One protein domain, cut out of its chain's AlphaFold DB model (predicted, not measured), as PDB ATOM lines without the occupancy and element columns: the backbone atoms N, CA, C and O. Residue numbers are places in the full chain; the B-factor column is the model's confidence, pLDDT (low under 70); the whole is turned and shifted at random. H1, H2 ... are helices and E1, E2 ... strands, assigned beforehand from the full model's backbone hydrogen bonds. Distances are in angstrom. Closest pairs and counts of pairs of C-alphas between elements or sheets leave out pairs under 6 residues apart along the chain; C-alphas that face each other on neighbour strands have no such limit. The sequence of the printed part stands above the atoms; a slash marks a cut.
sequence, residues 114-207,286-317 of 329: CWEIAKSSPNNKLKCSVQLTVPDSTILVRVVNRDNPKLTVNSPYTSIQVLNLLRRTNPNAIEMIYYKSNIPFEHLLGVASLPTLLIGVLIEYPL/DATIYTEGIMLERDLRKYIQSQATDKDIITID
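This is residues 114 to 207 and 286 to 317 of the 329 residues of an uncharacterized protein of Babesia microti (strain RI) (UniProt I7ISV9). A small sheet of three strands has the long helix H6 crossing one face, and H6 runs on past the sheet to where H2 and H5 pack on its first half. H3 folds back from H2, while H1 sits at the end of E2 and short H4 near H6. The 126 printed residues hold, in order, E1 E2 H1 H2 H3 H4 H5 H6 E3; the antiparallel sheet runs E2 E1 E3, class mixed. The whole is compact, radius of gyration of the C-alphas 14.2 A, spanning 43 by 32 by 29 A.

E1 is residues 114 to 119, 16.6 A, from C-alpha (29.266, 10.231, 5.451); E2 is 139 to 145, 19.5 A; E3 is 313 to 316, 10.0 A, ending at C-alpha (33.637, 5.638, 4.145). H6 is 286 to 306, 30.4 A; H2 160 to 169, 14.1 A; H5 194 to 204, 15.5 A; H3 171 to 177, 10.3 A; H1 149 to 153, 6.4 A; H4 185 to 189, 6.5 A.

In the hairpin E1 and E2, N 116 and O 142 are 2.9 A apart; between E1 and E3, N 314 and O 117 are 2.8 A apart, both within hydrogen-bond range. H6 makes two layers with the sheet, a helix on one face, at a height over the sheet of 9.4 A, across the strands at 84 degrees to E1 on the local plane. H1 is on the opposite face, over none of the strands. H2 touches H6, closest C-alphas Gln 161 and Gly 293, 4.6 A, opposite ways at a shallow tilt of 34.9 degrees, only just short of steep. H5 touches H6, closest C-alphas Thr 196 and Met 295, 5.8 A. H3 touches H2, closest C-alphas Leu 166 and Ile 174, 6.6 A. H4 only grazes the sheet. Every O i to N i+4 pair is within hydrogen-bond range in H1, H2, H4, H5 and H6; in H3, 2 of 3.

The C-alphas of Asn 123 and Leu 207, the two farthest apart, are 45.8 A apart. Residues 208 to 285 are not printed; the gap is 14.6 A. The link E1 to E2 is long. Residues 120 to 137, 146 to 155, 174 to 184 and 308 to 317 have pLDDT under 70.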
ATOM      1  N   CYS A 114      28.428  11.419   5.510       72.19
ATOM      2  CA  CYS A 114      29.266  10.231   5.451       72.19
ATOM      3  C   CYS A 114      29.414   9.521   6.781       72.19
ATOM      4  O   CYS A 114      29.064  10.065   7.819       72.19
ATOM      5  N   TRP A 115      29.948   8.302   6.748       76.56
ATOM      6  CA  TRP A 115      30.242   7.536   7.953       76.56
ATOM      7  C   TRP A 115      31.730   7.570   8.267       76.56
ATOM      8  O   TRP A 115      32.555   7.137   7.465       76.56
ATOM      9  N   GLU A 116      32.067   8.049   9.456       78.75
ATOM     10  CA  GLU A 116      33.358   7.794  10.081       78.75
ATOM     11  C   GLU A 116      33.203   6.575  10.982       78.75
ATOM     12  O   GLU A 116      32.332   6.529  11.854       78.75
ATOM     13  N   ILE A 117      34.023   5.566  10.714       76.56
ATOM     14  CA  ILE A 117      34.069   4.312  11.442       76.56
ATOM     15  C   ILE A 117      35.347   4.303  12.258       76.56
ATOM     16  O   ILE A 117      36.438   4.465  11.716       76.56
ATOM     17  N   ALA A 118      35.208   4.069  13.552       73.94
ATOM     18  CA  ALA A 118      36.322   3.977  14.464       73.94
ATOM     19  C   ALA A 118      36.281   2.665  15.246       73.94
ATOM     20  O   ALA A 118      35.211   2.156  15.597       73.94
ATOM     21  N   LYS A 119      37.454   2.110  15.535       73.69
ATOM     22  CA  LYS A 119      37.600   0.939  16.398       73.69
ATOM     23  C   LYS A 119      37.961   1.399  17.809       73.69
ATOM     24  O   LYS A 119      38.929   2.125  17.994       73.69
ATOM     25  N   SER A 120      37.201   0.951  18.808       67.25
ATOM     26  CA  SER A 120      37.553   1.197  20.211       67.25
ATOM     27  C   SER A 120      38.863   0.482  20.560       67.25
ATOM     28  O   SER A 120      39.011  -0.715  20.289       67.25
ATOM     29  N   SER A 121      39.806   1.202  21.161       62.62
ATOM     30  CA  SER A 121      41.118   0.700  21.579       62.62
ATOM     31  C   SER A 121      41.407   1.159  23.012       62.62
ATOM     32  O   SER A 121      40.994   2.263  23.377       62.62
ATOM     33  N   PRO A 122      42.147   0.388  23.830       56.09
ATOM     34  CA  PRO A 122      42.563   0.833  25.162       56.09
ATOM     35  C   PRO A 122      43.346   2.158  25.136       56.09
ATOM     36  O   PRO A 122      43.256   2.928  26.093       56.09
ATOM     37  N   ASN A 123      44.030   2.462  24.022       52.69
ATOM     38  CA  ASN A 123      44.764   3.716  23.807       52.69
ATOM     39  C   ASN A 123      43.873   4.876  23.311       52.69
ATOM     40  O   ASN A 123      44.291   6.028  23.363       52.69
ATOM     41  N   ASN A 124      42.648   4.592  22.849       59.53
ATOM     42  CA  ASN A 124      41.690   5.576  22.342       59.53
ATOM     43  C   ASN A 124      40.256   5.188  22.756       59.53
ATOM     44  O   ASN A 124      39.477   4.637  21.970       59.53
ATOM     45  N   LYS A 125      39.913   5.445  24.028       57.47
ATOM     46  CA  LYS A 125      38.577   5.173  24.588       57.47
ATOM     47  C   LYS A 125      37.561   6.189  24.070       57.47
ATOM     48  O   LYS A 125      37.295   7.214  24.697       57.47
ATOM     49  N   LEU A 126      36.979   5.888  22.919       63.56
ATOM     50  CA  LEU A 126      35.894   6.667  22.335       63.56
ATOM     51  C   LEU A 126      34.623   6.542  23.192       63.56
ATOM     52  O   LEU A 126      34.212   5.445  23.571       63.56
ATOM     53  N   LYS A 127      33.987   7.677  23.500       59.31
ATOM     54  CA  LYS A 127      32.723   7.714  24.250       59.31
ATOM     55  C   LYS A 127      31.560   7.375  23.314       59.31
ATOM     56  O   LYS A 127      31.321   8.097  22.349       59.31
ATOM     57  N   CYS A 128      30.828   6.300  23.606       61.22
ATOM     58  CA  CYS A 128      29.576   5.970  22.926       61.22
ATOM     59  C   CYS A 128      28.422   6.748  23.572       61.22
ATOM     60  O   CYS A 128      28.321   6.813  24.794       61.22
ATOM     61  N   SER A 129      27.532   7.316  22.760       59.50
ATOM     62  CA  SER A 129      26.345   8.053  23.234       59.50
ATOM     63  C   SER A 129      25.362   7.200  24.024       59.50
ATOM     64  O   SER A 129      24.625   7.730  24.850       59.50
ATOM     65  N   VAL A 130      25.326   5.896  23.752       56.72
ATOM     66  CA  VAL A 130      24.287   4.998  24.272       56.72
ATOM     67  C   VAL A 130      24.843   3.996  25.289       56.72
ATOM     68  O   VAL A 130      24.087   3.436  26.077       56.72
ATOM     69  N   GLN A 131      26.161   3.770  25.313       56.00
ATOM     70  CA  GLN A 131      26.807   2.810  26.212       56.00
ATOM     71  C   GLN A 131      27.890   3.492  27.055       56.00
ATOM     72  O   GLN A 131      28.844   4.052  26.519       56.00
ATOM     73  N   LEU A 132      27.748   3.398  28.382       52.72
ATOM     74  CA  LEU A 132      28.697   3.931  29.373       52.72
ATOM     75  C   LEU A 132      30.077   3.262  29.295       52.72
ATOM     76  O   LEU A 132      31.094   3.908  29.539       52.72
ATOM     77  N   THR A 133      30.117   1.975  28.953       54.28
ATOM     78  CA  THR A 133      31.342   1.197  28.757       54.28
ATOM     79  C   THR A 133      31.259   0.465  27.425       54.28
ATOM     80  O   THR A 133      30.297  -0.247  27.146       54.28
ATOM     81  N   VAL A 134      32.264   0.678  26.577       62.19
ATOM     82  CA  VAL A 134      32.377   0.041  25.265       62.19
ATOM     83  C   VAL A 134      33.510  -0.982  25.350       62.19
ATOM     84  O   VAL A 134      34.628  -0.583  25.677       62.19
ATOM     85  N   PRO A 135      33.259  -2.274  25.079       64.88
ATOM     86  CA  PRO A 135      34.316  -3.276  25.020       64.88
ATOM     87  C   PRO A 135      35.402  -2.902  24.008       64.88
ATOM     88  O   PRO A 135      35.124  -2.292  22.967       64.88
ATOM     89  N   ASP A 136      36.634  -3.326  24.274       65.25
ATOM     90  CA  ASP A 136      37.737  -3.165  23.331       65.25
ATOM     91  C   ASP A 136      37.388  -3.826  21.992       65.25
ATOM     92  O   ASP A 136      36.705  -4.851  21.941       65.25
ATOM     93  N   SER A 137      37.856  -3.244  20.887       67.44
ATOM     94  CA  SER A 137      37.597  -3.669  19.503       67.44
ATOM     95  C   SER A 137      36.165  -3.506  18.971       67.44
ATOM     96  O   SER A 137      35.917  -3.873  17.820       67.44
ATOM     97  N   THR A 138      35.246  -2.923  19.747       72.31
ATOM     98  CA  THR A 138      33.905  -2.561  19.255       72.31
ATOM     99  C   THR A 138      33.999  -1.520  18.141       72.31
ATOM    100  O   THR A 138      34.768  -0.560  18.244       72.31
ATOM    101  N   ILE A 139      33.187  -1.685  17.096       76.00
ATOM    102  CA  ILE A 139      33.078  -0.707  16.010       76.00
ATOM    103  C   ILE A 139      32.058   0.363  16.374       76.00
ATOM    104  O   ILE A 139      30.878   0.080  16.609       76.00
ATOM    105  N   LEU A 140      32.529   1.600  16.375       81.25
ATOM    106  CA  LEU A 140      31.740   2.793  16.598       81.25
ATOM    107  C   LEU A 140      31.633   3.571  15.294       81.25
ATOM    108  O   LEU A 140      32.586   3.649  14.523       81.25
ATOM    109  N   VAL A 141      30.472   4.166  15.061       78.88
ATOM    110  CA  VAL A 141      30.221   4.990  13.886       78.88
ATOM    111  C   VAL A 141      29.660   6.342  14.267       78.88
ATOM    112  O   VAL A 141      28.925   6.475  15.248       78.88
ATOM    113  N   ARG A 142      30.002   7.346  13.467       81.50
ATOM    114  CA  ARG A 142      29.428   8.686  13.541       81.50
ATOM    115  C   ARG A 142      29.179   9.236  12.148       81.50
ATOM    116  O   ARG A 142      29.877   8.885  11.194       81.50
ATOM    117  N   VAL A 143      28.190  10.113  12.054       75.56
ATOM    118  CA  VAL A 143      27.869  10.807  10.811       75.56
ATOM    119  C   VAL A 143      28.767  12.034  10.683       75.56
ATOM    120  O   VAL A 143      28.783  12.897  11.556       75.56
ATOM    121  N   VAL A 144      29.500  12.121   9.581       74.56
ATOM    122  CA  VAL A 144      30.342  13.256   9.209       74.56
ATOM    123  C   VAL A 144      29.665  14.010   8.083       74.56
ATOM    124  O   VAL A 144      29.462  13.471   7.003       74.56
ATOM    125  N   ASN A 145      29.341  15.272   8.317       71.19
ATOM    126  CA  ASN A 145      28.930  16.181   7.265       71.19
ATOM    127  C   ASN A 145      30.184  16.868   6.697       71.19
ATOM    128  O   ASN A 145      30.860  17.619   7.408       71.19
ATOM    129  N   ARG A 146      30.521  16.580   5.431       66.44
ATOM    130  CA  ARG A 146      31.687  17.193   4.767       66.44
ATOM    131  C   ARG A 146      31.507  18.695   4.537       66.44
ATOM    132  O   ARG A 146      32.489  19.429   4.589       66.44
ATOM    133  N   ASP A 147      30.270  19.142   4.352       64.25
ATOM    134  CA  ASP A 147      29.933  20.524   4.002       64.25
ATOM    135  C   ASP A 147      29.841  21.434   5.242       64.25
ATOM    136  O   ASP A 147      30.029  22.647   5.153       64.25
ATOM    137  N   ASN A 148      29.600  20.862   6.430       63.41
ATOM    138  CA  ASN A 148      29.554  21.589   7.699       63.41
ATOM    139  C   ASN A 148      30.306  20.852   8.833       63.41
ATOM    140  O   ASN A 148      29.706  20.094   9.605       63.41
ATOM    141  N   PRO A 149      31.612  21.132   9.013       62.75
ATOM    142  CA  PRO A 149      32.450  20.487  10.027       62.75
ATOM    143  C   PRO A 149      31.974  20.703  11.472       62.75
ATOM    144  O   PRO A 149      32.194  19.844  12.324       62.75
ATOM    145  N   LYS A 150      31.292  21.820  11.771       58.88
ATOM    146  CA  LYS A 150      30.751  22.086  13.118       58.88
ATOM    147  C   LYS A 150      29.628  21.111  13.482       58.88
ATOM    148  O   LYS A 150      29.518  20.717  14.640       58.88
ATOM    149  N   LEU A 151      28.828  20.696  12.497       61.16
ATOM    150  CA  LEU A 151      27.783  19.688  12.682       61.16
ATOM    151  C   LEU A 151      28.393  18.300  12.933       61.16
ATOM    152  O   LEU A 151      27.910  17.556  13.782       61.16
ATOM    153  N   THR A 152      29.510  17.999  12.263       60.22
ATOM    154  CA  THR A 152      30.300  16.777  12.471       60.22
ATOM    155  C   THR A 152      30.849  16.692  13.888       60.22
ATOM    156  O   THR A 152      30.673  15.671  14.541       60.22
ATOM    157  N   VAL A 153      31.477  17.749  14.418       56.56
ATOM    158  CA  VAL A 153      32.068  17.750  15.776       56.56
ATOM    159  C   VAL A 153      31.040  17.412  16.865       56.56
ATOM    160  O   VAL A 153      31.396  16.779  17.857       56.56
ATOM    161  N   ASN A 154      29.765  17.738  16.643       62.69
ATOM    162  CA  ASN A 154      28.681  17.477  17.589       62.69
ATOM    163  C   ASN A 154      28.010  16.100  17.418       62.69
ATOM    164  O   ASN A 154      27.183  15.731  18.250       62.69
ATOM    165  N   SER A 155      28.337  15.327  16.373       66.88
ATOM    166  CA  SER A 155      27.755  13.997  16.164       66.88
ATOM    167  C   SER A 155      28.345  12.992  17.164       66.88
ATOM    168  O   SER A 155      29.570  12.799  17.169       66.88
ATOM    169  N   PRO A 156      27.535  12.297  17.975       72.56
ATOM    170  CA  PRO A 156      28.066  11.283  18.868       72.56
ATOM    171  C   PRO A 156      28.487  10.014  18.114       72.56
ATOM    172  O   PRO A 156      27.898   9.646  17.096       72.56
ATOM    173  N   TYR A 157      29.461   9.294  18.673       76.81
ATOM    174  CA  TYR A 157      29.727   7.912  18.286       76.81
ATOM    175  C   TYR A 157      28.630   6.987  18.824       76.81
ATOM    176  O   TYR A 157      28.186   7.124  19.970       76.81
ATOM    177  N   THR A 158      28.230   6.007  18.021       75.31
ATOM    178  CA  THR A 158      27.265   4.965  18.395       75.31
ATOM    179  C   THR A 158      27.771   3.613  17.910       75.31
ATOM    180  O   THR A 158      28.383   3.522  16.847       75.31
ATOM    181  N   SER A 159      27.550   2.546  18.677       80.12
ATOM    182  CA  SER A 159      27.921   1.204  18.225       80.12
ATOM    183  C   SER A 159      27.006   0.732  17.098       80.12
ATOM    184  O   SER A 159      25.804   1.002  17.102       80.12
ATOM    185  N   ILE A 160      27.567  -0.008  16.139       81.62
ATOM    186  CA  ILE A 160      26.807  -0.534  14.991       81.62
ATOM    187  C   ILE A 160      25.620  -1.393  15.430       81.62
ATOM    188  O   ILE A 160      24.546  -1.299  14.843       81.62
ATOM    189  N   GLN A 161      25.783  -2.190  16.487       75.38
ATOM    190  CA  GLN A 161      24.707  -3.031  17.009       75.38
ATOM    191  C   GLN A 161      23.523  -2.195  17.512       75.38
ATOM    192  O   GLN A 161      22.378  -2.467  17.154       75.38
ATOM    193  N   VAL A 162      23.797  -1.152  18.303       76.25
ATOM    194  CA  VAL A 162      22.765  -0.244  18.824       76.25
ATOM    195  C   VAL A 162      22.125   0.540  17.688       76.25
ATOM    196  O   VAL A 162      20.905   0.675  17.642       76.25
ATOM    197  N   LEU A 163      22.932   1.012  16.741       80.25
ATOM    198  CA  LEU A 163      22.442   1.731  15.578       80.25
ATOM    199  C   LEU A 163      21.517   0.852  14.717       80.25
ATOM    200  O   LEU A 163      20.454   1.312  14.305       80.25
ATOM    201  N   ASN A 164      21.871  -0.420  14.488       81.69
ATOM    202  CA  ASN A 164      21.020  -1.349  13.745       81.69
ATOM    203  C   ASN A 164      19.714  -1.647  14.493       81.69
ATOM    204  O   ASN A 164      18.644  -1.630  13.888       81.69
ATOM    205  N   LEU A 165      19.791  -1.862  15.810       79.69
ATOM    206  CA  LEU A 165      18.612  -2.079  16.643       79.69
ATOM    207  C   LEU A 165      17.658  -0.883  16.571       79.69
ATOM    208  O   LEU A 165      16.475  -1.063  16.285       79.69
ATOM    209  N   LEU A 166      18.164   0.336  16.771       77.50
ATOM    210  CA  LEU A 166      17.361   1.557  16.687       77.50
ATOM    211  C   LEU A 166      16.770   1.740  15.286       77.50
ATOM    212  O   LEU A 166      15.602   2.088  15.165       77.50
ATOM    213  N   ARG A 167      17.519   1.415  14.225       83.31
ATOM    214  CA  ARG A 167      17.030   1.521  12.840       83.31
ATOM    215  C   ARG A 167      15.834   0.617  12.595       83.31
ATOM    216  O   ARG A 167      14.893   1.019  11.918       83.31
ATOM    217  N   ARG A 168      15.878  -0.603  13.127       80.81
ATOM    218  CA  ARG A 168      14.827  -1.604  12.927       80.81
ATOM    219  C   ARG A 168      13.635  -1.424  13.872       80.81
ATOM    220  O   ARG A 168      12.529  -1.794  13.493       80.81
ATOM    221  N   THR A 169      13.837  -0.864  15.066       77.12
ATOM    222  CA  THR A 169      12.798  -0.793  16.116       77.12
ATOM    223  C   THR A 169      12.212   0.602  16.326       77.12
ATOM    224  O   THR A 169      11.019   0.725  16.590       77.12
ATOM    225  N   ASN A 170      13.021   1.657  16.213       79.06
ATOM    226  CA  ASN A 170      12.611   3.031  16.480       79.06
ATOM    227  C   ASN A 170      13.381   4.029  15.590       79.06
ATOM    228  O   ASN A 170      14.288   4.721  16.067       79.06
ATOM    229  N   PRO A 171      13.024   4.132  14.295       75.44
ATOM    230  CA  PRO A 171      13.713   5.020  13.357       75.44
ATOM    231  C   PRO A 171      13.631   6.498  13.773       75.44
ATOM    232  O   PRO A 171      14.569   7.253  13.538       75.44
ATOM    233  N   ASN A 172      12.576   6.901  14.485       72.56
ATOM    234  CA  ASN A 172      12.413   8.277  14.965       72.56
ATOM    235  C   ASN A 172      13.463   8.654  16.028       72.56
ATOM    236  O   ASN A 172      13.889   9.805  16.098       72.56
ATOM    237  N   ALA A 173      13.917   7.697  16.846       70.62
ATOM    238  CA  ALA A 173      14.969   7.944  17.835       70.62
ATOM    239  C   ALA A 173      16.322   8.253  17.174       70.62
ATOM    240  O   ALA A 173      17.112   9.032  17.702       70.62
ATOM    241  N   ILE A 174      16.580   7.685  15.995       69.94
ATOM    242  CA  ILE A 174      17.796   7.963  15.226       69.94
ATOM    243  C   ILE A 174      17.820   9.417  14.745       69.94
ATOM    244  O   ILE A 174      18.859  10.072  14.837       69.94
ATOM    245  N   GLU A 175      16.683   9.945  14.286       69.00
ATOM    246  CA  GLU A 175      16.578  11.347  13.863       69.00
ATOM    247  C   GLU A 175      16.844  12.326  15.013       69.00
ATOM    248  O   GLU A 175      17.356  13.423  14.779       69.00
ATOM    249  N   MET A 176      16.535  11.925  16.252       67.75
ATOM    250  CA  MET A 176      16.849  12.699  17.456       67.75
ATOM    251  C   MET A 176      18.344  12.657  17.797       67.75
ATOM    252  O   MET A 176      18.902  13.682  18.178       67.75
ATOM    253  N   ILE A 177      19.003  11.502  17.636       67.94
ATOM    254  CA  ILE A 177      20.438  11.332  17.936       67.94
ATOM    255  C   ILE A 177      21.314  12.089  16.928       67.94
ATOM    256  O   ILE A 177      22.308  12.700  17.315       67.94
ATOM    257  N   TYR A 178      20.945  12.071  15.645       66.50
ATOM    258  CA  TYR A 178      21.738  12.672  14.563       66.50
ATOM    259  C   TYR A 178      21.094  13.927  13.949       66.50
ATOM    260  O   TYR A 178      21.430  14.308  12.827       66.50
ATOM    261  N   TYR A 179      20.175  14.573  14.675       60.69
ATOM    262  CA  TYR A 179      19.526  15.852  14.349       60.69
ATOM    263  C   TYR A 179      19.066  15.985  12.885       60.69
ATOM    264  O   TYR A 179      19.642  16.750  12.113       60.69
ATOM    265  N   LYS A 180      18.022  15.239  12.489       54.12
ATOM    266  CA  LYS A 180      17.380  15.321  11.152       54.12
ATOM    267  C   LYS A 180      18.344  15.250   9.950       54.12
ATOM    268  O   LYS A 180      17.993  15.671   8.848       54.12
ATOM    269  N   SER A 181      19.560  14.737  10.127       56.59
ATOM    270  CA  SER A 181      20.453  14.480   9.003       56.59
ATOM    271  C   SER A 181      19.896  13.306   8.200       56.59
ATOM    272  O   SER A 181      19.390  12.337   8.761       56.59
ATOM    273  N   ASN A 182      19.940  13.393   6.871       61.59
ATOM    274  CA  ASN A 182      19.637  12.240   6.031       61.59
ATOM    275  C   ASN A 182      20.782  11.235   6.227       61.59
ATOM    276  O   ASN A 182      21.900  11.493   5.771       61.59
ATOM    277  N   ILE A 183      20.544  10.173   6.999       66.69
ATOM    278  CA  ILE A 183      21.581   9.223   7.411       66.69
ATOM    279  C   ILE A 183      21.723   8.152   6.330       66.69
ATOM    280  O   ILE A 183      20.801   7.357   6.131       66.69
ATOM    281  N   PRO A 184      22.874   8.063   5.647       68.56
ATOM    282  CA  PRO A 184      23.013   7.183   4.502       68.56
ATOM    283  C   PRO A 184      23.413   5.773   4.951       68.56
ATOM    284  O   PRO A 184      24.554   5.333   4.800       68.56
ATOM    285  N   PHE A 185      22.470   5.046   5.552       73.44
ATOM    286  CA  PHE A 185      22.670   3.656   5.986       73.44
ATOM    287  C   PHE A 185      23.102   2.722   4.850       73.44
ATOM    288  O   PHE A 185      23.820   1.753   5.087       73.44
ATOM    289  N   GLU A 186      22.709   3.039   3.620       72.94
ATOM    290  CA  GLU A 186      23.074   2.302   2.408       72.94
ATOM    291  C   GLU A 186      24.596   2.194   2.231       72.94
ATOM    292  O   GLU A 186      25.092   1.151   1.813       72.94
ATOM    293  N   HIS A 187      25.362   3.213   2.639       74.31
ATOM    294  CA  HIS A 187      26.825   3.168   2.563       74.31
ATOM    295  C   HIS A 187      27.446   2.180   3.563       74.31
ATOM    296  O   HIS A 187      28.460   1.564   3.248       74.31
ATOM    297  N   LEU A 188      26.833   1.973   4.737       74.75
ATOM    298  CA  LEU A 188      27.263   0.924   5.674       74.75
ATOM    299  C   LEU A 188      26.912  -0.469   5.138       74.75
ATOM    300  O   LEU A 188      27.705  -1.400   5.266       74.75
ATOM    301  N   LEU A 189      25.744  -0.608   4.501       76.69
ATOM    302  CA  LEU A 189      25.314  -1.860   3.873       76.69
ATOM    303  C   LEU A 189      26.135  -2.216   2.627       76.69
ATOM    304  O   LEU A 189      26.258  -3.396   2.314       76.69
ATOM    305  N   GLY A 190      26.764  -1.243   1.962       75.31
ATOM    306  CA  GLY A 190      27.684  -1.490   0.843       75.31
ATOM    307  C   GLY A 190      28.913  -2.333   1.211       75.31
ATOM    308  O   GLY A 190      29.549  -2.909   0.332       75.31
ATOM    309  N   VAL A 191      29.228  -2.440   2.505       77.81
ATOM    310  CA  VAL A 191      30.324  -3.262   3.045       77.81
ATOM    311  C   VAL A 191      29.826  -4.630   3.547       77.81
ATOM    312  O   VAL A 191      30.620  -5.518   3.858       77.81
ATOM    313  N   ALA A 192      28.509  -4.825   3.628       81.00
ATOM    314  CA  ALA A 192      27.913  -6.034   4.174       81.00
ATOM    315  C   ALA A 192      28.094  -7.236   3.236       81.00
ATOM    316  O   ALA A 192      27.985  -7.141   2.013       81.00
ATOM    317  N   SER A 193      28.326  -8.407   3.823       76.81
ATOM    318  CA  SER A 193      28.356  -9.664   3.082       76.81
ATOM    319  C   SER A 193      26.955 -10.070   2.612       76.81
ATOM    320  O   SER A 193      25.940  -9.682   3.194       76.81
ATOM    321  N   LEU A 194      26.890 -10.908   1.571       78.62
ATOM    322  CA  LEU A 194      25.625 -11.419   1.033       78.62
ATOM    323  C   LEU A 194      24.708 -12.040   2.114       78.62
ATOM    324  O   LEU A 194      23.518 -11.725   2.111       78.62
ATOM    325  N   PRO A 195      25.206 -12.860   3.067       74.44
ATOM    326  CA  PRO A 195      24.375 -13.367   4.161       74.44
ATOM    327  C   PRO A 195      23.772 -12.261   5.038       74.44
ATOM    328  O   PRO A 195      22.599 -12.338   5.390       74.44
ATOM    329  N   THR A 196      24.547 -11.221   5.359       76.38
ATOM    330  CA  THR A 196      24.092 -10.072   6.159       76.38
ATOM    331  C   THR A 196      22.990  -9.302   5.432       76.38
ATOM    332  O   THR A 196      21.967  -8.978   6.033       76.38
ATOM    333  N   LEU A 197      23.147  -9.082   4.122       81.94
ATOM    334  CA  LEU A 197      22.120  -8.459   3.284       81.94
ATOM    335  C   LEU A 197      20.840  -9.300   3.233       81.94
ATOM    336  O   LEU A 197      19.747  -8.756   3.342       81.94
ATOM    337  N   LEU A 198      20.958 -10.624   3.117       76.00
ATOM    338  CA  LEU A 198      19.804 -11.523   3.052       76.00
ATOM    339  C   LEU A 198      18.994 -11.512   4.356       76.00
ATOM    340  O   LEU A 198      17.766 -11.480   4.312       76.00
ATOM    341  N   ILE A 199      19.667 -11.474   5.511       79.94
ATOM    342  CA  ILE A 199      19.012 -11.289   6.815       79.94
ATOM    343  C   ILE A 199      18.359  -9.907   6.896       79.94
ATOM    344  O   ILE A 199      17.220  -9.790   7.347       79.94
ATOM    345  N   GLY A 200      19.041  -8.866   6.413       80.31
ATOM    346  CA  GLY A 200      18.483  -7.519   6.363       80.31
ATOM    347  C   GLY A 200      17.199  -7.443   5.533       80.31
ATOM    348  O   GLY A 200      16.219  -6.844   5.976       80.31
ATOM    349  N   VAL A 201      17.172  -8.114   4.381       83.50
ATOM    350  CA  VAL A 201      15.976  -8.254   3.543       83.50
ATOM    351  C   VAL A 201      14.903  -9.059   4.274       83.50
ATOM    352  O   VAL A 201      13.750  -8.648   4.297       83.50
ATOM    353  N   LEU A 202      15.248 -10.171   4.929       80.19
ATOM    354  CA  LEU A 202      14.292 -10.987   5.688       80.19
ATOM    355  C   LEU A 202      13.524 -10.161   6.740       80.19
ATOM    356  O   LEU A 202      12.310 -10.326   6.868       80.19
ATOM    357  N   ILE A 203      14.201  -9.240   7.434       83.88
ATOM    358  CA  ILE A 203      13.597  -8.334   8.430       83.88
ATOM    359  C   ILE A 203      12.581  -7.369   7.800       83.88
ATOM    360  O   ILE A 203      11.583  -7.025   8.432       83.88
ATOM    361  N   GLU A 204      12.777  -6.969   6.544       85.50
ATOM    362  CA  GLU A 204      11.857  -6.074   5.823       85.50
ATOM    363  C   GLU A 204      10.545  -6.759   5.423       85.50
ATOM    364  O   GLU A 204       9.546  -6.090   5.148       85.50
ATOM    365  N   TYR A 205      10.511  -8.095   5.450       84.50
ATOM    366  CA  TYR A 205       9.328  -8.894   5.153       84.50
ATOM    367  C   TYR A 205       8.789  -9.572   6.425       84.50
ATOM    368  O   TYR A 205       8.957 -10.781   6.601       84.50
ATOM    369  N   PRO A 206       8.039  -8.854   7.292       82.06
ATOM    370  CA  PRO A 206       7.545  -9.396   8.562       82.06
ATOM    371  C   PRO A 206       6.661 -10.638   8.385       82.06
ATOM    372  O   PRO A 206       6.666 -11.527   9.227       82.06
ATOM    373  N   LEU A 207       5.950 -10.748   7.256       81.94
ATOM    374  CA  LEU A 207       5.154 -11.935   6.918       81.94
ATOM    375  C   LEU A 207       6.016 -13.189   6.726       81.94
ATOM    376  O   LEU A 207       5.589 -14.285   7.080       81.94
ATOM    377  N   ASP A 286      13.451 -10.191  17.099       82.19
ATOM    378  CA  ASP A 286      14.507  -9.581  17.912       82.19
ATOM    379  C   ASP A 286      15.838 -10.321  17.744       82.19
ATOM    380  O   ASP A 286      16.878  -9.699  17.525       82.19
ATOM    381  N   ALA A 287      15.806 -11.659  17.756       79.44
ATOM    382  CA  ALA A 287      16.982 -12.478  17.483       79.44
ATOM    383  C   ALA A 287      17.539 -12.212  16.076       79.44
ATOM    384  O   ALA A 287      18.746 -12.051  15.914       79.44
ATOM    385  N   THR A 288      16.673 -12.104  15.066       79.81
ATOM    386  CA  THR A 288      17.085 -11.835  13.680       79.81
ATOM    387  C   THR A 288      17.743 -10.454  13.560       79.81
ATOM    388  O   THR A 288      18.834 -10.346  12.997       79.81
ATOM    389  N   ILE A 289      17.156  -9.412  14.161       80.62
ATOM    390  CA  ILE A 289      17.724  -8.050  14.206       80.62
ATOM    391  C   ILE A 289      19.082  -8.039  14.918       80.62
ATOM    392  O   ILE A 289      20.036  -7.408  14.451       80.62
ATOM    393  N   TYR A 290      19.194  -8.762  16.034       79.81
ATOM    394  CA  TYR A 290      20.448  -8.898  16.767       79.81
ATOM    395  C   TYR A 290      21.528  -9.590  15.921       79.81
ATOM    396  O   TYR A 290      22.659  -9.104  15.843       79.81
ATOM    397  N   THR A 291      21.176 -10.675  15.217       79.62
ATOM    398  CA  THR A 291      22.114 -11.362  14.316       79.62
ATOM    399  C   THR A 291      22.563 -10.488  13.146       79.62
ATOM    400  O   THR A 291      23.754 -10.480  12.841       79.62
ATOM    401  N   GLU A 292      21.665  -9.696  12.544       84.69
ATOM    402  CA  GLU A 292      22.022  -8.709  11.514       84.69
ATOM    403  C   GLU A 292      23.080  -7.733  12.050       84.69
ATOM    404  O   GLU A 292      24.098  -7.510  11.397       84.69
ATOM    405  N   GLY A 293      22.877  -7.207  13.263       80.94
ATOM    406  CA  GLY A 293      23.798  -6.266  13.902       80.94
ATOM    407  C   GLY A 293      25.196  -6.848  14.129       80.94
ATOM    408  O   GLY A 293      26.189  -6.201  13.793       80.94
ATOM    409  N   ILE A 294      25.286  -8.082  14.638       80.69
ATOM    410  CA  ILE A 294      26.570  -8.782  14.823       80.69
ATOM    411  C   ILE A 294      27.260  -9.024  13.480       80.69
ATOM    412  O   ILE A 294      28.472  -8.830  13.352       80.69
ATOM    413  N   MET A 295      26.513  -9.490  12.479       79.81
ATOM    414  CA  MET A 295      27.084  -9.827  11.178       79.81
ATOM    415  C   MET A 295      27.581  -8.580  10.450       79.81
ATOM    416  O   MET A 295      28.689  -8.599   9.914       79.81
ATOM    417  N   LEU A 296      26.832  -7.479  10.526       85.62
ATOM    418  CA  LEU A 296      27.245  -6.190   9.987       85.62
ATOM    419  C   LEU A 296      28.501  -5.658  10.687       85.62
ATOM    420  O   LEU A 296      29.436  -5.225  10.015       85.62
ATOM    421  N   GLU A 297      28.572  -5.735  12.019       85.25
ATOM    422  CA  GLU A 297      29.782  -5.350  12.751       85.25
ATOM    423  C   GLU A 297      30.988  -6.194  12.321       85.25
ATOM    424  O   GLU A 297      32.075  -5.670  12.082       85.25
ATOM    425  N   ARG A 298      30.811  -7.510  12.180       83.81
ATOM    426  CA  ARG A 298      31.881  -8.402  11.730       83.81
ATOM    427  C   ARG A 298      32.374  -8.039  10.329       83.81
ATOM    428  O   ARG A 298      33.581  -8.067  10.090       83.81
ATOM    429  N   ASP A 299      31.465  -7.722   9.416       83.75
ATOM    430  CA  ASP A 299      31.801  -7.373   8.034       83.75
ATOM    431  C   ASP A 299      32.536  -6.023   7.970       83.75
ATOM    432  O   ASP A 299      33.594  -5.924   7.345       83.75
ATOM    433  N   LEU A 300      32.078  -5.025   8.734       83.69
ATOM    434  CA  LEU A 300      32.778  -3.747   8.894       83.69
ATOM    435  C   LEU A 300      34.168  -3.928   9.517       83.69
ATOM    436  O   LEU A 300      35.126  -3.285   9.091       83.69
ATOM    437  N   ARG A 301      34.322  -4.847  10.479       83.62
ATOM    438  CA  ARG A 301      35.622  -5.149  11.101       83.62
ATOM    439  C   ARG A 301      36.623  -5.644  10.071       83.62
ATOM    440  O   ARG A 301      37.760  -5.178  10.038       83.62
ATOM    441  N   LYS A 302      36.186  -6.589   9.237       83.25
ATOM    442  CA  LYS A 302      37.001  -7.149   8.156       83.25
ATOM    443  C   LYS A 302      37.367  -6.082   7.133       83.25
ATOM    444  O   LYS A 302      38.507  -6.052   6.686       83.25
ATOM    445  N   TYR A 303      36.436  -5.188   6.811       82.62
ATOM    446  CA  TYR A 303      36.700  -4.077   5.905       82.62
ATOM    447  C   TYR A 303      37.786  -3.136   6.436       82.62
ATOM    448  O   TYR A 303      38.743  -2.860   5.715       82.62
ATOM    449  N   ILE A 304      37.707  -2.731   7.711       77.81
ATOM    450  CA  ILE A 304      38.743  -1.913   8.366       77.81
ATOM    451  C   ILE A 304      40.105  -2.615   8.312       77.81
ATOM    452  O   ILE A 304      41.100  -2.004   7.939       77.81
ATOM    453  N   GLN A 305      40.145  -3.912   8.630       79.31
ATOM    454  CA  GLN A 305      41.378  -4.705   8.575       79.31
ATOM    455  C   GLN A 305      41.945  -4.815   7.150       79.31
ATOM    456  O   GLN A 305      43.158  -4.780   6.971       79.31
ATOM    457  N   SER A 306      41.085  -4.925   6.133       77.00
ATOM    458  CA  SER A 306      41.495  -5.056   4.729       77.00
ATOM    459  C   SER A 306      42.025  -3.761   4.106       77.00
ATOM    460  O   SER A 306      42.760  -3.818   3.126       77.00
ATOM    461  N   GLN A 307      41.688  -2.601   4.678       71.50
ATOM    462  CA  GLN A 307      42.129  -1.284   4.201       71.50
ATOM    463  C   GLN A 307      43.607  -0.977   4.525       71.50
ATOM    464  O   GLN A 307      44.094   0.081   4.144       71.50
ATOM    465  N   ALA A 308      44.334  -1.896   5.180       54.44
ATOM    466  CA  ALA A 308      45.794  -1.874   5.360       54.44
ATOM    467  C   ALA A 308      46.386  -0.541   5.869       54.44
ATOM    468  O   ALA A 308      47.546  -0.223   5.611       54.44
ATOM    469  N   THR A 309      45.608   0.240   6.617       54.91
ATOM    470  CA  THR A 309      46.083   1.437   7.308       54.91
ATOM    471  C   THR A 309      46.079   1.183   8.803       54.91
ATOM    472  O   THR A 309      45.050   0.790   9.346       54.91
ATOM    473  N   ASP A 310      47.192   1.490   9.470       54.34
ATOM    474  CA  ASP A 310      47.389   1.484  10.933       54.34
ATOM    475  C   ASP A 310      46.548   2.568  11.655       54.34
ATOM    476  O   ASP A 310      46.924   3.138  12.675       54.34
ATOM    477  N   LYS A 311      45.417   2.948  11.051       56.34
ATOM    478  CA  LYS A 311      44.531   4.016  11.491       56.34
ATOM    479  C   LYS A 311      43.315   3.393  12.159       56.34
ATOM    480  O   LYS A 311      42.542   2.683  11.522       56.34
ATOM    481  N   ASP A 312      43.105   3.754  13.420       61.44
ATOM    482  CA  ASP A 312      41.924   3.373  14.204       61.44
ATOM    483  C   ASP A 312      40.618   4.013  13.692       61.44
ATOM    484  O   ASP A 312      39.536   3.658  14.162       61.44
ATOM    485  N   ILE A 313      40.708   4.951  12.739       65.69
ATOM    486  CA  ILE A 313      39.599   5.730  12.181       65.69
ATOM    487  C   ILE A 313      39.662   5.689  10.649       65.69
ATOM    488  O   ILE A 313      40.673   6.062  10.049       65.69
ATOM    489  N   ILE A 314      38.559   5.288  10.016       67.06
ATOM    490  CA  ILE A 314      38.383   5.244   8.562       67.06
ATOM    491  C   ILE A 314      37.072   5.936   8.201       67.06
ATOM    492  O   ILE A 314      36.021   5.642   8.763       67.06
ATOM    493  N   THR A 315      37.108   6.834   7.224       62.94
ATOM    494  CA  THR A 315      35.900   7.446   6.659       62.94
ATOM    495  C   THR A 315      35.466   6.658   5.424       62.94
ATOM    496  O   THR A 315      36.261   6.478   4.503       62.94
ATOM    497  N   ILE A 316      34.217   6.188   5.378       62.84
ATOM    498  CA  ILE A 316      33.637   5.638   4.145       62.84
ATOM    499  C   ILE A 316      33.380   6.801   3.191       62.84
ATOM    500  O   ILE A 316      32.713   7.773   3.551       62.84
ATOM    501  N   ASP A 317      33.913   6.704   1.974       57.19
ATOM    502  CA  ASP A 317      33.670   7.694   0.931       57.19
ATOM    503  C   ASP A 317      32.277   7.511   0.317       57.19
ATOM    504  O   ASP A 317      31.970   6.478  -0.275       57.19
TER     505      ASP A 317